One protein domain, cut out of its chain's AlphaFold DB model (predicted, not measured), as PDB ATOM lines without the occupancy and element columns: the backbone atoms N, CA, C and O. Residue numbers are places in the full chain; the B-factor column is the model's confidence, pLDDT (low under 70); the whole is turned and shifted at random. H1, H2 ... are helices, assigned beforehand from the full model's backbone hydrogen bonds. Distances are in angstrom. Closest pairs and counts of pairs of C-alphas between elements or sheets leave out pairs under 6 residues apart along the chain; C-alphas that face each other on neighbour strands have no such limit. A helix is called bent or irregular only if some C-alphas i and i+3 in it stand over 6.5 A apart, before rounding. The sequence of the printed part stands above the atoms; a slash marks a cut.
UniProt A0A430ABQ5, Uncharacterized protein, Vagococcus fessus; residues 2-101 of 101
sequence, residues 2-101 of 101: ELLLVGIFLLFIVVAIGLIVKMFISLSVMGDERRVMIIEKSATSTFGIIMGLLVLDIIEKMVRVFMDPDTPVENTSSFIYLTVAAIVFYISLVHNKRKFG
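What this domain is: This is residues 2 to 101 of the 101 residues of an uncharacterized protein of Vagococcus fessus (UniProt A0A430ABQ5). Two long helices, H1 and H2, make a V that nearly closes at its point, where the end of H1 comes near the first turns of H2, and a third helix, H3, passes through the opening of the V and packs on both arms. H2 is the longest axis; the first part of H1, residues 2 to 12, sticks out from the rest, and after H2 the chain folds back through an unnamed stretch to H3, which makes a helical hairpin with H2. The printed part has 100 residues, with three named helices in the order H1, H2, H3 and no named strand, and its class is all helix. The whole is loose, with a radius of gyration of the C-alphas of 17.3 A and spans of 55 by 37 by 21 A.

How they stand to each other: H1, residues 2 to 28, is close to H2, residues 33 to 67, but not clearly touching it; the closest C-alphas are those of Leu 27 and Ile 39, 6.9 A apart. Their lines stand at a steep tilt of 50 degrees, and they run opposite ways. H1 touches H3, residues 78 to 100, with its residues 16 to 23 alone, and H3 touches H1 with its residues 82 to 90 alone. The closest C-alphas of H1 and H3 are those of Ile 20 and Ala 86, 5.1 A apart, at a steep tilt of 57 degrees, the same way. H2 touches H3 with its residues 34 to 50 alone, and the closest C-alphas are those of Ser 42 and Ser 92, 4.9 A apart. H2 and H3 form a helical hairpin, running opposite ways at a tilt of 37 degrees, only just steep. In H1, H2 and H3 every O i to N i+4 pair is within hydrogen-bond range.

Where its parts are: H1 begins at C-alpha 2, at (95.069, 240.331, 245.349), and measures 39.2 A from first to last C-alpha. H2, with 35 residues the longest helix, measures 50.9 A and ends at C-alpha 67, at (130.721, 238.469, 249.174). H3 measures 31.8 A and ends at C-alpha 100, at (114.745, 252.655, 206.844). None of the three helices is bent.

The domain as a whole: The two C-alphas farthest apart are those of Asp 32 and Asp 70, 54.6 A. Residues 2 to 12, which belong to H1, stand free, and so do residues 66 to 71. Without them the body spans 49 by 25 by 18 A. The link from H1 to H2 has 4 residues and is tight; the link from H2 to H3 has 10 residues and is short. The printed part has no cut and ends at residue 101, the chain's last. Its mean pLDDT is 89.9, and one printed residue, Gly 101, is under 70.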
ATOM      1  N   GLU A   2      94.468 241.556 245.909       86.19
ATOM      2  CA  GLU A   2      95.069 240.331 245.349       86.19
ATOM      3  C   GLU A   2      94.536 239.959 243.957       86.19
ATOM      4  O   GLU A   2      95.320 239.742 243.042       86.19
ATOM      5  N   LEU A   3      93.216 240.012 243.743       90.56
ATOM      6  CA  LEU A   3      92.609 239.769 242.424       90.56
ATOM      7  C   LEU A   3      93.089 240.753 241.342       90.56
ATOM      8  O   LEU A   3      93.239 240.369 240.185       90.56
ATOM      9  N   LEU A   4      93.357 242.012 241.709       93.25
ATOM     10  CA  LEU A   4      93.881 243.016 240.776       93.25
ATOM     11  C   LEU A   4      95.337 242.713 240.406       93.25
ATOM     12  O   LEU A   4      95.685 242.777 239.230       93.25
ATOM     13  N   LEU A   5      96.166 242.338 241.385       92.81
ATOM     14  CA  LEU A   5      97.553 241.925 241.148       92.81
ATOM     15  C   LEU A   5      97.626 240.690 240.245       92.81
ATOM     16  O   LEU A   5      98.375 240.690 239.270       92.81
ATOM     17  N   VAL A   6      96.801 239.676 240.519       93.25
ATOM     18  CA  VAL A   6      96.708 238.468 239.685       93.25
ATOM     19  C   VAL A   6      96.249 238.820 238.269       93.25
ATOM     20  O   VAL A   6      96.838 238.347 237.299       93.25
ATOM     21  N   GLY A   7      95.252 239.700 238.131       95.31
ATOM     22  CA  GLY A   7      94.785 240.173 236.828       95.31
ATOM     23  C   GLY A   7      95.876 240.880 236.016       95.31
ATOM     24  O   GLY A   7      96.062 240.574 234.838       95.31
ATOM     25  N   ILE A   8      96.639 241.781 236.643       94.12
ATOM     26  CA  ILE A   8      97.754 242.497 235.999       94.12
ATOM     27  C   ILE A   8      98.865 241.525 235.588       94.12
ATOM     28  O   ILE A   8      99.396 241.627 234.483       94.12
ATOM     29  N   PHE A   9      99.197 240.562 236.448       91.00
ATOM     30  CA  PHE A   9     100.217 239.560 236.156       91.00
ATOM     31  C   PHE A   9      99.830 238.666 234.968       91.00
ATOM     32  O   PHE A   9     100.639 238.447 234.066       91.00
ATOM     33  N   LEU A  10      98.575 238.212 234.909       93.56
ATOM     34  CA  LEU A  10      98.070 237.440 233.771       93.56
ATOM     35  C   LEU A  10      98.086 238.257 232.476       93.56
ATOM     36  O   LEU A  10      98.517 237.752 231.439       93.56
ATOM     37  N   LEU A  11      97.680 239.527 232.534       94.56
ATOM     38  CA  LEU A  11      97.756 240.428 231.386       94.56
ATOM     39  C   LEU A  11      99.201 240.581 230.892       94.56
ATOM     40  O   LEU A  11      99.452 240.498 229.690       94.56
ATOM     41  N   PHE A  12     100.153 240.763 231.809       93.50
ATOM     42  CA  PHE A  12     101.573 240.849 231.476       93.50
ATOM     43  C   PHE A  12     102.064 239.589 230.752       93.50
ATOM     44  O   PHE A  12     102.719 239.706 229.716       93.50
ATOM     45  N   ILE A  13     101.696 238.395 231.231       93.19
ATOM     46  CA  ILE A  13     102.055 237.127 230.578       93.19
ATOM     47  C   ILE A  13     101.491 237.061 229.156       93.19
ATOM     48  O   ILE A  13     102.220 236.724 228.223       93.19
ATOM     49  N   VAL A  14     100.217 237.414 228.967       95.94
ATOM     50  CA  VAL A  14      99.576 237.400 227.642       95.94
ATOM     51  C   VAL A  14     100.296 238.346 226.676       95.94
ATOM     52  O   VAL A  14     100.590 237.968 225.540       95.94
ATOM     53  N   VAL A  15     100.638 239.556 227.130       95.38
ATOM     54  CA  VAL A  15     101.389 240.531 226.325       95.38
ATOM     55  C   VAL A  15     102.790 240.012 225.992       95.38
ATOM     56  O   VAL A  15     103.205 240.092 224.834       95.38
ATOM     57  N   ALA A  16     103.504 239.444 226.968       93.56
ATOM     58  CA  ALA A  16     104.837 238.881 226.771       93.56
ATOM     59  C   ALA A  16     104.824 237.764 225.718       93.56
ATOM     60  O   ALA A  16     105.600 237.810 224.763       93.56
ATOM     61  N   ILE A  17     103.889 236.815 225.823       94.69
ATOM     62  CA  ILE A  17     103.729 235.733 224.843       94.69
ATOM     63  C   ILE A  17     103.432 236.305 223.453       94.69
ATOM     64  O   ILE A  17     104.062 235.900 222.476       94.69
ATOM     65  N   GLY A  18     102.529 237.286 223.351       95.56
ATOM     66  CA  GLY A  18     102.215 237.941 222.081       95.56
ATOM     67  C   GLY A  18     103.438 238.594 221.424       95.56
ATOM     68  O   GLY A  18     103.639 238.459 220.214       95.56
ATOM     69  N   LEU A  19     104.290 239.260 222.210       94.50
ATOM     70  CA  LEU A  19     105.539 239.854 221.720       94.50
ATOM     71  C   LEU A  19     106.544 238.793 221.269       94.50
ATOM     72  O   LEU A  19     107.149 238.949 220.209       94.50
ATOM     73  N   ILE A  20     106.692 237.713 222.036       93.62
ATOM     74  CA  ILE A  20     107.589 236.601 221.706       93.62
ATOM     75  C   ILE A  20     107.165 235.963 220.380       93.62
ATOM     76  O   ILE A  20     107.976 235.847 219.461       93.62
ATOM     77  N   VAL A  21     105.883 235.622 220.232       95.44
ATOM     78  CA  VAL A  21     105.341 235.048 218.992       95.44
ATOM     79  C   VAL A  21     105.567 235.995 217.812       95.44
ATOM     80  O   VAL A  21     106.043 235.574 216.759       95.44
ATOM     81  N   LYS A  22     105.304 237.294 217.988       92.94
ATOM     82  CA  LYS A  22     105.530 238.302 216.944       92.94
ATOM     83  C   LYS A  22     107.002 238.414 216.542       92.94
ATOM     84  O   LYS A  22     107.283 238.584 215.355       92.94
ATOM     85  N   MET A  23     107.928 238.328 217.500       93.94
ATOM     86  CA  MET A  23     109.367 238.301 217.231       93.94
ATOM     87  C   MET A  23     109.720 237.100 216.349       93.94
ATOM     88  O   MET A  23     110.308 237.294 215.288       93.94
ATOM     89  N   PHE A  24     109.295 235.890 216.724       93.25
ATOM     90  CA  PHE A  24     109.566 234.685 215.935       93.25
ATOM     91  C   PHE A  24     108.956 234.753 214.535       93.25
ATOM     92  O   PHE A  24     109.669 234.532 213.564       93.25
ATOM     93  N   ILE A  25     107.690 235.162 214.399       92.75
ATOM     94  CA  ILE A  25     107.057 235.346 213.081       92.75
ATOM     95  C   ILE A  25     107.850 236.349 212.231       92.75
ATOM     96  O   ILE A  25     108.065 236.126 211.040       92.75
ATOM     97  N   SER A  26     108.301 237.457 212.826       88.69
ATOM     98  CA  SER A  26     109.088 238.459 212.106       88.69
ATOM     99  C   SER A  26     110.431 237.916 211.634       88.69
ATOM    100  O   SER A  26     110.875 238.331 210.572       88.69
ATOM    101  N   LEU A  27     111.069 237.037 212.409       88.69
ATOM    102  CA  LEU A  27     112.334 236.403 212.045       88.69
ATOM    103  C   LEU A  27     112.143 235.300 210.992       88.69
ATOM    104  O   LEU A  27     112.984 235.154 210.114       88.69
ATOM    105  N   SER A  28     111.042 234.546 211.058       86.44
ATOM    106  CA  SER A  28     110.766 233.438 210.133       86.44
ATOM    107  C   SER A  28     110.344 233.903 208.743       86.44
ATOM    108  O   SER A  28     110.666 233.252 207.752       86.44
ATOM    109  N   VAL A  29     109.608 235.010 208.643       81.88
ATOM    110  CA  VAL A  29     109.186 235.533 207.342       81.88
ATOM    111  C   VAL A  29     110.325 236.360 206.757       81.88
ATOM    112  O   VAL A  29     110.526 237.503 207.168       81.88
ATOM    113  N   MET A  30     111.029 235.821 205.766       71.56
ATOM    114  CA  MET A  30     111.921 236.588 204.894       71.56
ATOM    115  C   MET A  30     111.092 237.144 203.728       71.56
ATOM    116  O   MET A  30     110.367 236.403 203.073       71.56
ATOM    117  N   GLY A  31     111.108 238.464 203.545       79.38
ATOM    118  CA  GLY A  31     110.387 239.151 202.465       79.38
ATOM    119  C   GLY A  31     111.375 239.879 201.562       79.38
ATOM    120  O   GLY A  31     112.489 239.404 201.379       79.38
ATOM    121  N   ASP A  32     110.999 241.062 201.081       86.25
ATOM    122  CA  ASP A  32     111.887 241.935 200.302       86.25
ATOM    123  C   ASP A  32     113.231 242.184 201.003       86.25
ATOM    124  O   ASP A  32     113.285 242.296 202.235       86.25
ATOM    125  N   GLU A  33     114.300 242.380 200.226       88.62
ATOM    126  CA  GLU A  33     115.659 242.636 200.733       88.62
ATOM    127  C   GLU A  33     115.694 243.757 201.787       88.62
ATOM    128  O   GLU A  33     116.349 243.649 202.823       88.62
ATOM    129  N   ARG A  34     114.897 244.816 201.588       85.88
ATOM    130  CA  ARG A  34     114.756 245.931 202.539       85.88
ATOM    131  C   ARG A  34     114.165 245.489 203.878       85.88
ATOM    132  O   ARG A  34     114.618 245.917 204.940       85.88
ATOM    133  N   ARG A  35     113.137 244.639 203.844       87.69
ATOM    134  CA  ARG A  35     112.493 244.105 205.049       87.69
ATOM    135  C   ARG A  35     113.451 243.179 205.793       87.69
ATOM    136  O   ARG A  35     113.514 243.265 207.019       87.69
ATOM    137  N   VAL A  36     114.207 242.359 205.064       89.50
ATOM    138  CA  VAL A  36     115.258 241.495 205.622       89.50
ATOM    139  C   VAL A  36     116.321 242.339 206.326       89.50
ATOM    140  O   VAL A  36     116.538 242.144 207.519       89.50
ATOM    141  N   MET A  37     116.853 243.374 205.672       91.50
ATOM    142  CA  MET A  37     117.841 244.281 206.273       91.50
ATOM    143  C   MET A  37     117.342 244.929 207.577       91.50
ATOM    144  O   MET A  37     118.080 245.027 208.560       91.50
ATOM    145  N   ILE A  38     116.079 245.373 207.620       91.75
ATOM    146  CA  ILE A  38     115.474 245.957 208.829       91.75
ATOM    147  C   ILE A  38     115.404 244.929 209.963       91.75
ATOM    148  O   ILE A  38     115.704 245.259 211.115       91.75
ATOM    149  N   ILE A  39     114.990 243.699 209.656       92.88
ATOM    150  CA  ILE A  39     114.886 242.611 210.633       92.88
ATOM    151  C   ILE A  39     116.273 242.251 211.166       92.88
ATOM    152  O   ILE A  39     116.447 242.204 212.380       92.88
ATOM    153  N   GLU A  40     117.264 242.094 210.291       91.69
ATOM    154  CA  GLU A  40     118.645 241.779 210.665       91.69
ATOM    155  C   GLU A  40     119.253 242.857 211.562       91.69
ATOM    156  O   GLU A  40     119.771 242.553 212.634       91.69
ATOM    157  N   LYS A  41     119.114 244.141 211.202       92.50
ATOM    158  CA  LYS A  41     119.603 245.251 212.038       92.50
ATOM    159  C   LYS A  41     118.962 245.243 213.428       92.50
ATOM    160  O   LYS A  41     119.618 245.544 214.427       92.50
ATOM    161  N   SER A  42     117.679 244.893 213.491       93.25
ATOM    162  CA  SER A  42     116.928 244.798 214.745       93.25
ATOM    163  C   SER A  42     117.363 243.589 215.574       93.25
ATOM    164  O   SER A  42     117.540 243.714 216.786       93.25
ATOM    165  N   ALA A  43     117.601 242.447 214.927       93.00
ATOM    166  CA  ALA A  43     118.106 241.231 215.554       93.00
ATOM    167  C   ALA A  43     119.509 241.451 216.136       93.00
ATOM    168  O   ALA A  43     119.720 241.176 217.313       93.00
ATOM    169  N   THR A  44     120.431 242.042 215.373       93.31
ATOM    170  CA  THR A  44     121.798 242.339 215.830       93.31
ATOM    171  C   THR A  44     121.814 243.294 217.024       93.31
ATOM    172  O   THR A  44     122.525 243.049 217.998       93.31
ATOM    173  N   SER A  45     120.993 244.351 217.003       91.88
ATOM    174  CA  SER A  45     120.879 245.268 218.149       91.88
ATOM    175  C   SER A  45     120.334 244.561 219.392       91.88
ATOM    176  O   SER A  45     120.821 244.785 220.499       91.88
ATOM    177  N   THR A  46     119.340 243.693 219.211       94.06
ATOM    178  CA  THR A  46     118.750 242.914 220.309       94.06
ATOM    179  C   THR A  46     119.760 241.945 220.894       94.06
ATOM    180  O   THR A  46     119.905 241.870 222.110       94.06
ATOM    181  N   PHE A  47     120.493 241.245 220.032       93.88
ATOM    182  CA  PHE A  47     121.533 240.312 220.432       93.88
ATOM    183  C   PHE A  47     122.607 241.003 221.276       93.88
ATOM    184  O   PHE A  47     122.928 240.516 222.355       93.88
ATOM    185  N   GLY A  48     123.096 242.173 220.846       93.69
ATOM    186  CA  GLY A  48     124.077 242.946 221.611       93.69
ATOM    187  C   GLY A  48     123.583 243.336 223.008       93.69
ATOM    188  O   GLY A  48     124.315 243.182 223.983       93.69
ATOM    189  N   ILE A  49     122.326 243.774 223.124       94.25
ATOM    190  CA  ILE A  49     121.722 244.137 224.417       94.25
ATOM    191  C   ILE A  49     121.583 242.910 225.325       94.25
ATOM    192  O   ILE A  49     121.959 242.973 226.493       94.25
ATOM    193  N   ILE A  50     121.085 241.788 224.800       94.94
ATOM    194  CA  ILE A  50     120.927 240.553 225.581       94.94
ATOM    195  C   ILE A  50     122.280 240.003 226.026       94.94
ATOM    196  O   ILE A  50     122.419 239.619 227.183       94.94
ATOM    197  N   MET A  51     123.293 240.020 225.159       94.19
ATOM    198  CA  MET A  51     124.653 239.632 225.537       94.19
ATOM    199  C   MET A  51     125.202 240.518 226.659       94.19
ATOM    200  O   MET A  51     125.748 239.998 227.626       94.19
ATOM    201  N   GLY A  52     125.006 241.838 226.579       93.69
ATOM    202  CA  GLY A  52     125.405 242.759 227.646       93.69
ATOM    203  C   GLY A  52     124.714 242.456 228.977       93.69
ATOM    204  O   GLY A  52     125.373 242.400 230.011       93.69
ATOM    205  N   LEU A  53     123.405 242.192 228.950       93.56
ATOM    206  CA  LEU A  53     122.651 241.805 230.146       93.56
ATOM    207  C   LEU A  53     123.137 240.481 230.740       93.56
ATOM    208  O   LEU A  53     123.270 240.388 231.954       93.56
ATOM    209  N   LEU A  54     123.446 239.482 229.910       92.44
ATOM    210  CA  LEU A  54     123.986 238.202 230.378       92.44
ATOM    211  C   LEU A  54     125.370 238.363 231.017       92.44
ATOM    212  O   LEU A  54     125.641 237.747 232.042       92.44
ATOM    213  N   VAL A  55     126.235 239.211 230.453       95.06
ATOM    214  CA  VAL A  55     127.537 239.524 231.063       95.06
ATOM    215  C   VAL A  55     127.346 240.177 232.431       95.06
ATOM    216  O   VAL A  55     128.008 239.779 233.387       95.06
ATOM    217  N   LEU A  56     126.428 241.139 232.547       93.44
ATOM    218  CA  LEU A  56     126.124 241.786 233.825       93.44
ATOM    219  C   LEU A  56     125.545 240.803 234.850       93.44
ATOM    220  O   LEU A  56     125.977 240.825 235.996       93.44
ATOM    221  N   ASP A  57     124.640 239.912 234.437       90.94
ATOM    222  CA  ASP A  57     124.070 238.868 235.300       90.94
ATOM    223  C   ASP A  57     125.150 237.911 235.823       90.94
ATOM    224  O   ASP A  57     125.174 237.576 237.004       90.94
ATOM    225  N   ILE A  58     126.102 237.514 234.971       90.94
ATOM    226  CA  ILE A  58     127.243 236.689 235.391       90.94
ATOM    227  C   ILE A  58     128.109 237.444 236.402       90.94
ATOM    228  O   ILE A  58     128.455 236.881 237.440       90.94
ATOM    229  N   ILE A  59     128.443 238.710 236.132       93.38
ATOM    230  CA  ILE A  59     129.247 239.532 237.047       93.38
ATOM    231  C   ILE A  59     128.540 239.670 238.398       93.38
ATOM    232  O   ILE A  59     129.170 239.461 239.433       93.38
ATOM    233  N   GLU A  60     127.242 239.976 238.405       90.19
ATOM    234  CA  GLU A  60     126.452 240.100 239.630       90.19
ATOM    235  C   GLU A  60     126.470 238.800 240.441       90.19
ATOM    236  O   GLU A  60     126.740 238.821 241.644       90.19
ATOM    237  N   LYS A  61     126.241 237.661 239.782       89.00
ATOM    238  CA  LYS A  61     126.269 236.344 240.428       89.00
ATOM    239  C   LYS A  61     127.643 236.021 241.001       89.00
ATOM    240  O   LYS A  61     127.724 235.556 242.133       89.00
ATOM    241  N   MET A  62     128.720 236.314 240.269       89.69
ATOM    242  CA  MET A  62     130.082 236.135 240.776       89.69
ATOM    243  C   MET A  62     130.325 236.995 242.018       89.69
ATOM    244  O   MET A  62     130.771 236.473 243.034       89.69
ATOM    245  N   VAL A  63     129.992 238.289 241.971       90.88
ATOM    246  CA  VAL A  63     130.178 239.209 243.108       90.88
ATOM    247  C   VAL A  63     129.401 238.740 244.338       90.88
ATOM    248  O   VAL A  63     129.960 238.743 245.431       90.88
ATOM    249  N   ARG A  64     128.150 238.286 244.173       88.12
ATOM    250  CA  ARG A  64     127.347 237.744 245.282       88.12
ATOM    251  C   ARG A  64     128.002 236.521 245.920       88.12
ATOM    252  O   ARG A  64     128.168 236.510 247.133       88.12
ATOM    253  N   VAL A  65     128.461 235.559 245.116       88.00
ATOM    254  CA  VAL A  65     129.177 234.368 245.613       88.00
ATOM    255  C   VAL A  65     130.466 234.743 246.349       88.00
ATOM    256  O   VAL A  65     130.804 234.122 247.351       88.00
ATOM    257  N   PHE A  66     131.192 235.759 245.874       87.94
ATOM    258  CA  PHE A  66     132.411 236.225 246.538       87.94
ATOM    259  C   PHE A  66     132.143 236.938 247.869       87.94
ATOM    260  O   PHE A  66     132.958 236.827 248.781       87.94
ATOM    261  N   MET A  67     131.053 237.702 247.968       89.56
ATOM    262  CA  MET A  67     130.721 238.469 249.174       89.56
ATOM    263  C   MET A  67     130.032 237.625 250.244       89.56
ATOM    264  O   MET A  67     130.259 237.865 251.427       89.56
ATOM    265  N   ASP A  68     129.207 236.660 249.841       88.00
ATOM    266  CA  ASP A  68     128.439 235.825 250.758       88.00
ATOM    267  C   ASP A  68     128.324 234.387 250.206       88.00
ATOM    268  O   ASP A  68     127.370 234.061 249.494       88.00
ATOM    269  N   PRO A  69     129.319 233.519 250.478       79.00
ATOM    270  CA  PRO A  69     129.432 232.193 249.862       79.00
ATOM    271  C   PRO A  69     128.262 231.254 250.170       79.00
ATOM    272  O   PRO A  69     127.999 230.331 249.401       79.00
ATOM    273  N   ASP A  70     127.573 231.493 251.287       84.38
ATOM    274  CA  ASP A  70     126.441 230.686 251.738       84.38
ATOM    275  C   ASP A  70     125.108 231.163 251.134       84.38
ATOM    276  O   ASP A  70     124.079 230.499 251.298       84.38
ATOM    277  N   THR A  71     125.096 232.290 250.404       78.06
ATOM    278  CA  THR A  71     123.881 232.742 249.719       78.06
ATOM    279  C   THR A  71     123.582 231.879 248.491       78.06
ATOM    280  O   THR A  71     124.420 231.738 247.594       78.06
ATOM    281  N   PRO A  72     122.370 231.306 248.394       76.94
ATOM    282  CA  PRO A  72     121.977 230.563 247.211       76.94
ATOM    283  C   PRO A  72     121.912 231.506 246.007       76.94
ATOM    284  O   PRO A  72     121.195 232.508 246.006       76.94
ATOM    285  N   VAL A  73     122.654 231.166 244.956       75.94
ATOM    286  CA  VAL A  73     122.592 231.882 243.681       75.94
ATOM    287  C   VAL A  73     121.291 231.509 242.987       75.94
ATOM    288  O   VAL A  73     121.148 230.413 242.443       75.94
ATOM    289  N   GLU A  74     120.327 232.424 243.005       77.94
ATOM    290  CA  GLU A  74     119.084 232.235 242.270       77.94
ATOM    291  C   GLU A  74     119.332 232.280 240.759       77.94
ATOM    292  O   GLU A  74     120.017 233.153 240.215       77.94
ATOM    293  N   ASN A  75     118.741 231.315 240.055       74.12
ATOM    294  CA  ASN A  75     118.756 231.302 238.605       74.12
ATOM    295  C   ASN A  75     117.625 232.177 238.078       74.12
ATOM    296  O   ASN A  75     116.445 231.853 238.212       74.12
ATOM    297  N   THR A  76     117.999 233.262 237.414       77.75
ATOM    298  CA  THR A  76     117.090 234.067 236.605       77.75
ATOM    299  C   THR A  76     116.378 233.169 235.590       77.75
ATOM    300  O   THR A  76     117.022 232.462 234.813       77.75
ATOM    301  N   SER A  77     115.043 233.180 235.589       84.38
ATOM    302  CA  SER A  77     114.252 232.335 234.688       84.38
ATOM    303  C   SER A  77     114.511 232.684 233.220       84.38
ATOM    304  O   SER A  77     114.438 233.851 232.829       84.38
ATOM    305  N   SER A  78     114.719 231.669 232.374       86.00
ATOM    306  CA  SER A  78     114.909 231.828 230.922       86.00
ATOM    307  C   SER A  78     113.765 232.593 230.244       86.00
ATOM    308  O   SER A  78     113.968 233.253 229.224       86.00
ATOM    309  N   PHE A  79     112.563 232.554 230.830       88.75
ATOM    310  CA  PHE A  79     111.408 233.314 230.353       88.75
ATOM    311  C   PHE A  79     111.629 234.834 230.422       88.75
ATOM    312  O   PHE A  79     111.174 235.563 229.539       88.75
ATOM    313  N   ILE A  80     112.357 235.316 231.435       89.88
ATOM    314  CA  ILE A  80     112.658 236.742 231.609       89.88
ATOM    315  C   ILE A  80     113.554 237.212 230.465       89.88
ATOM    316  O   ILE A  80     113.206 238.170 229.777       89.88
ATOM    317  N   TYR A  81     114.643 236.491 230.190       91.31
ATOM    318  CA  TYR A  81     115.537 236.816 229.076       91.31
ATOM    319  C   TYR A  81     114.819 236.809 227.729       91.31
ATOM    320  O   TYR A  81     115.012 237.722 226.926       91.31
ATOM    321  N   LEU A  82     113.941 235.831 227.501       92.12
ATOM    322  CA  LEU A  82     113.164 235.747 226.268       92.12
ATOM    323  C   LEU A  82     112.180 236.918 226.122       92.12
ATOM    324  O   LEU A  82     112.036 237.481 225.038       92.12
ATOM    325  N   THR A  83     111.534 237.316 227.218       92.94
ATOM    326  CA  THR A  83     110.606 238.454 227.238       92.94
ATOM    327  C   THR A  83     111.341 239.768 226.982       92.94
ATOM    328  O   THR A  83     110.909 240.565 226.149       92.94
ATOM    329  N   VAL A  84     112.486 239.979 227.639       94.00
ATOM    330  CA  VAL A  84     113.336 241.157 227.412       94.00
ATOM    331  C   VAL A  84     113.819 241.192 225.963       94.00
ATOM    332  O   VAL A  84     113.715 242.235 225.319       94.00
ATOM    333  N   ALA A  85     114.256 240.058 225.411       95.00
ATOM    334  CA  ALA A  85     114.669 239.961 224.013       95.00
ATOM    335  C   ALA A  85     113.530 240.349 223.063       95.00
ATOM    336  O   ALA A  85     113.735 241.163 222.165       95.00
ATOM    337  N   ALA A  86     112.314 239.846 223.295       94.88
ATOM    338  CA  ALA A  86     111.151 240.173 222.476       94.88
ATOM    339  C   ALA A  86     110.778 241.664 222.533       94.88
ATOM    340  O   ALA A  86     110.474 242.266 221.499       94.88
ATOM    341  N   ILE A  87     110.840 242.284 223.716       95.56
ATOM    342  CA  ILE A  87     110.589 243.722 223.892       95.56
ATOM    343  C   ILE A  87     111.646 244.544 223.149       95.56
ATOM    344  O   ILE A  87     111.302 245.407 222.339       95.56
ATOM    345  N   VAL A  88     112.929 244.260 223.386       95.94
ATOM    346  CA  VAL A  88     114.051 244.973 222.760       95.94
ATOM    347  C   VAL A  88     114.025 244.811 221.240       95.94
ATOM    348  O   VAL A  88     114.213 245.794 220.515       95.94
ATOM    349  N   PHE A  89     113.720 243.608 220.751       96.12
ATOM    350  CA  PHE A  89     113.543 243.343 219.330       96.12
ATOM    351  C   PHE A  89     112.410 244.164 218.749       96.12
ATOM    352  O   PHE A  89     112.585 244.801 217.714       96.12
ATOM    353  N   TYR A  90     111.259 244.200 219.416       94.62
ATOM    354  CA  TYR A  90     110.121 244.961 218.929       94.62
ATOM    355  C   TYR A  90     110.402 246.467 218.875       94.62
ATOM    356  O   TYR A  90     110.085 247.114 217.875       94.62
ATOM    357  N   ILE A  91     111.050 247.019 219.904       94.62
ATOM    358  CA  ILE A  91     111.470 248.426 219.934       94.62
ATOM    359  C   ILE A  91     112.448 248.709 218.788       94.62
ATOM    360  O   ILE A  91     112.237 249.647 218.014       94.62
ATOM    361  N   SER A  92     113.470 247.864 218.631       93.19
ATOM    362  CA  SER A  92     114.453 247.961 217.545       93.19
ATOM    363  C   SER A  92     113.788 247.883 216.170       93.19
ATOM    364  O   SER A  92     114.099 248.677 215.284       93.19
ATOM    365  N   LEU A  93     112.813 246.986 216.007       92.69
ATOM    366  CA  LEU A  93     112.062 246.803 214.770       92.69
ATOM    367  C   LEU A  93     111.245 248.046 214.421       92.69
ATOM    368  O   LEU A  93     111.265 248.486 213.274       92.69
ATOM    369  N   VAL A  94     110.536 248.635 215.387       92.44
ATOM    370  CA  VAL A  94     109.770 249.872 215.168       92.44
ATOM    371  C   VAL A  94     110.705 251.037 214.839       92.44
ATOM    372  O   VAL A  94     110.423 251.796 213.911       92.44
ATOM    373  N   HIS A  95     111.830 251.163 215.546       92.50
ATOM    374  CA  HIS A  95     112.823 252.204 215.287       92.50
ATOM    375  C   HIS A  95     113.425 252.082 213.879       92.50
ATOM    376  O   HIS A  95     113.420 253.042 213.109       92.50
ATOM    377  N   ASN A  96     113.872 250.883 213.500       89.81
ATOM    378  CA  ASN A  96     114.478 250.626 212.197       89.81
ATOM    379  C   ASN A  96     113.459 250.735 211.055       89.81
ATOM    380  O   ASN A  96     113.800 251.258 210.000       89.81
ATOM    381  N   LYS A  97     112.194 250.347 211.267       89.12
ATOM    382  CA  LYS A  97     111.120 250.609 210.296       89.12
ATOM    383  C   LYS A  97     110.887 252.097 210.062       89.12
ATOM    384  O   LYS A  97     110.630 252.478 208.935       89.12
ATOM    385  N   ARG A  98     110.978 252.946 211.090       87.31
ATOM    386  CA  ARG A  98     110.841 254.404 210.910       87.31
ATOM    387  C   ARG A  98     112.044 255.025 210.207       87.31
ATOM    388  O   ARG A  98     111.891 256.019 209.514       87.31
ATOM    389  N   LYS A  99     113.237 254.468 210.422       83.06
ATOM    390  CA  LYS A  99     114.492 254.989 209.867       83.06
ATOM    391  C   LYS A  99     114.744 254.546 208.426       83.06
ATOM    392  O   LYS A  99     115.281 255.315 207.639       83.06
ATOM    393  N   PHE A 100     114.424 253.293 208.117       81.44
ATOM    394  CA  PHE A 100     114.745 252.655 206.844       81.44
ATOM    395  C   PHE A 100     113.511 252.281 206.032       81.44
ATOM    396  O   PHE A 100     113.715 251.739 204.952       81.44
ATOM    397  N   GLY A 101     112.289 252.490 206.539       63.09
ATOM    398  CA  GLY A 101     111.006 252.235 205.861       63.09
ATOM    399  C   GLY A 101     110.526 253.409 205.027       63.09
ATOM    400  O   GLY A 101     110.960 254.544 205.294       63.09
TER     401      GLY A 101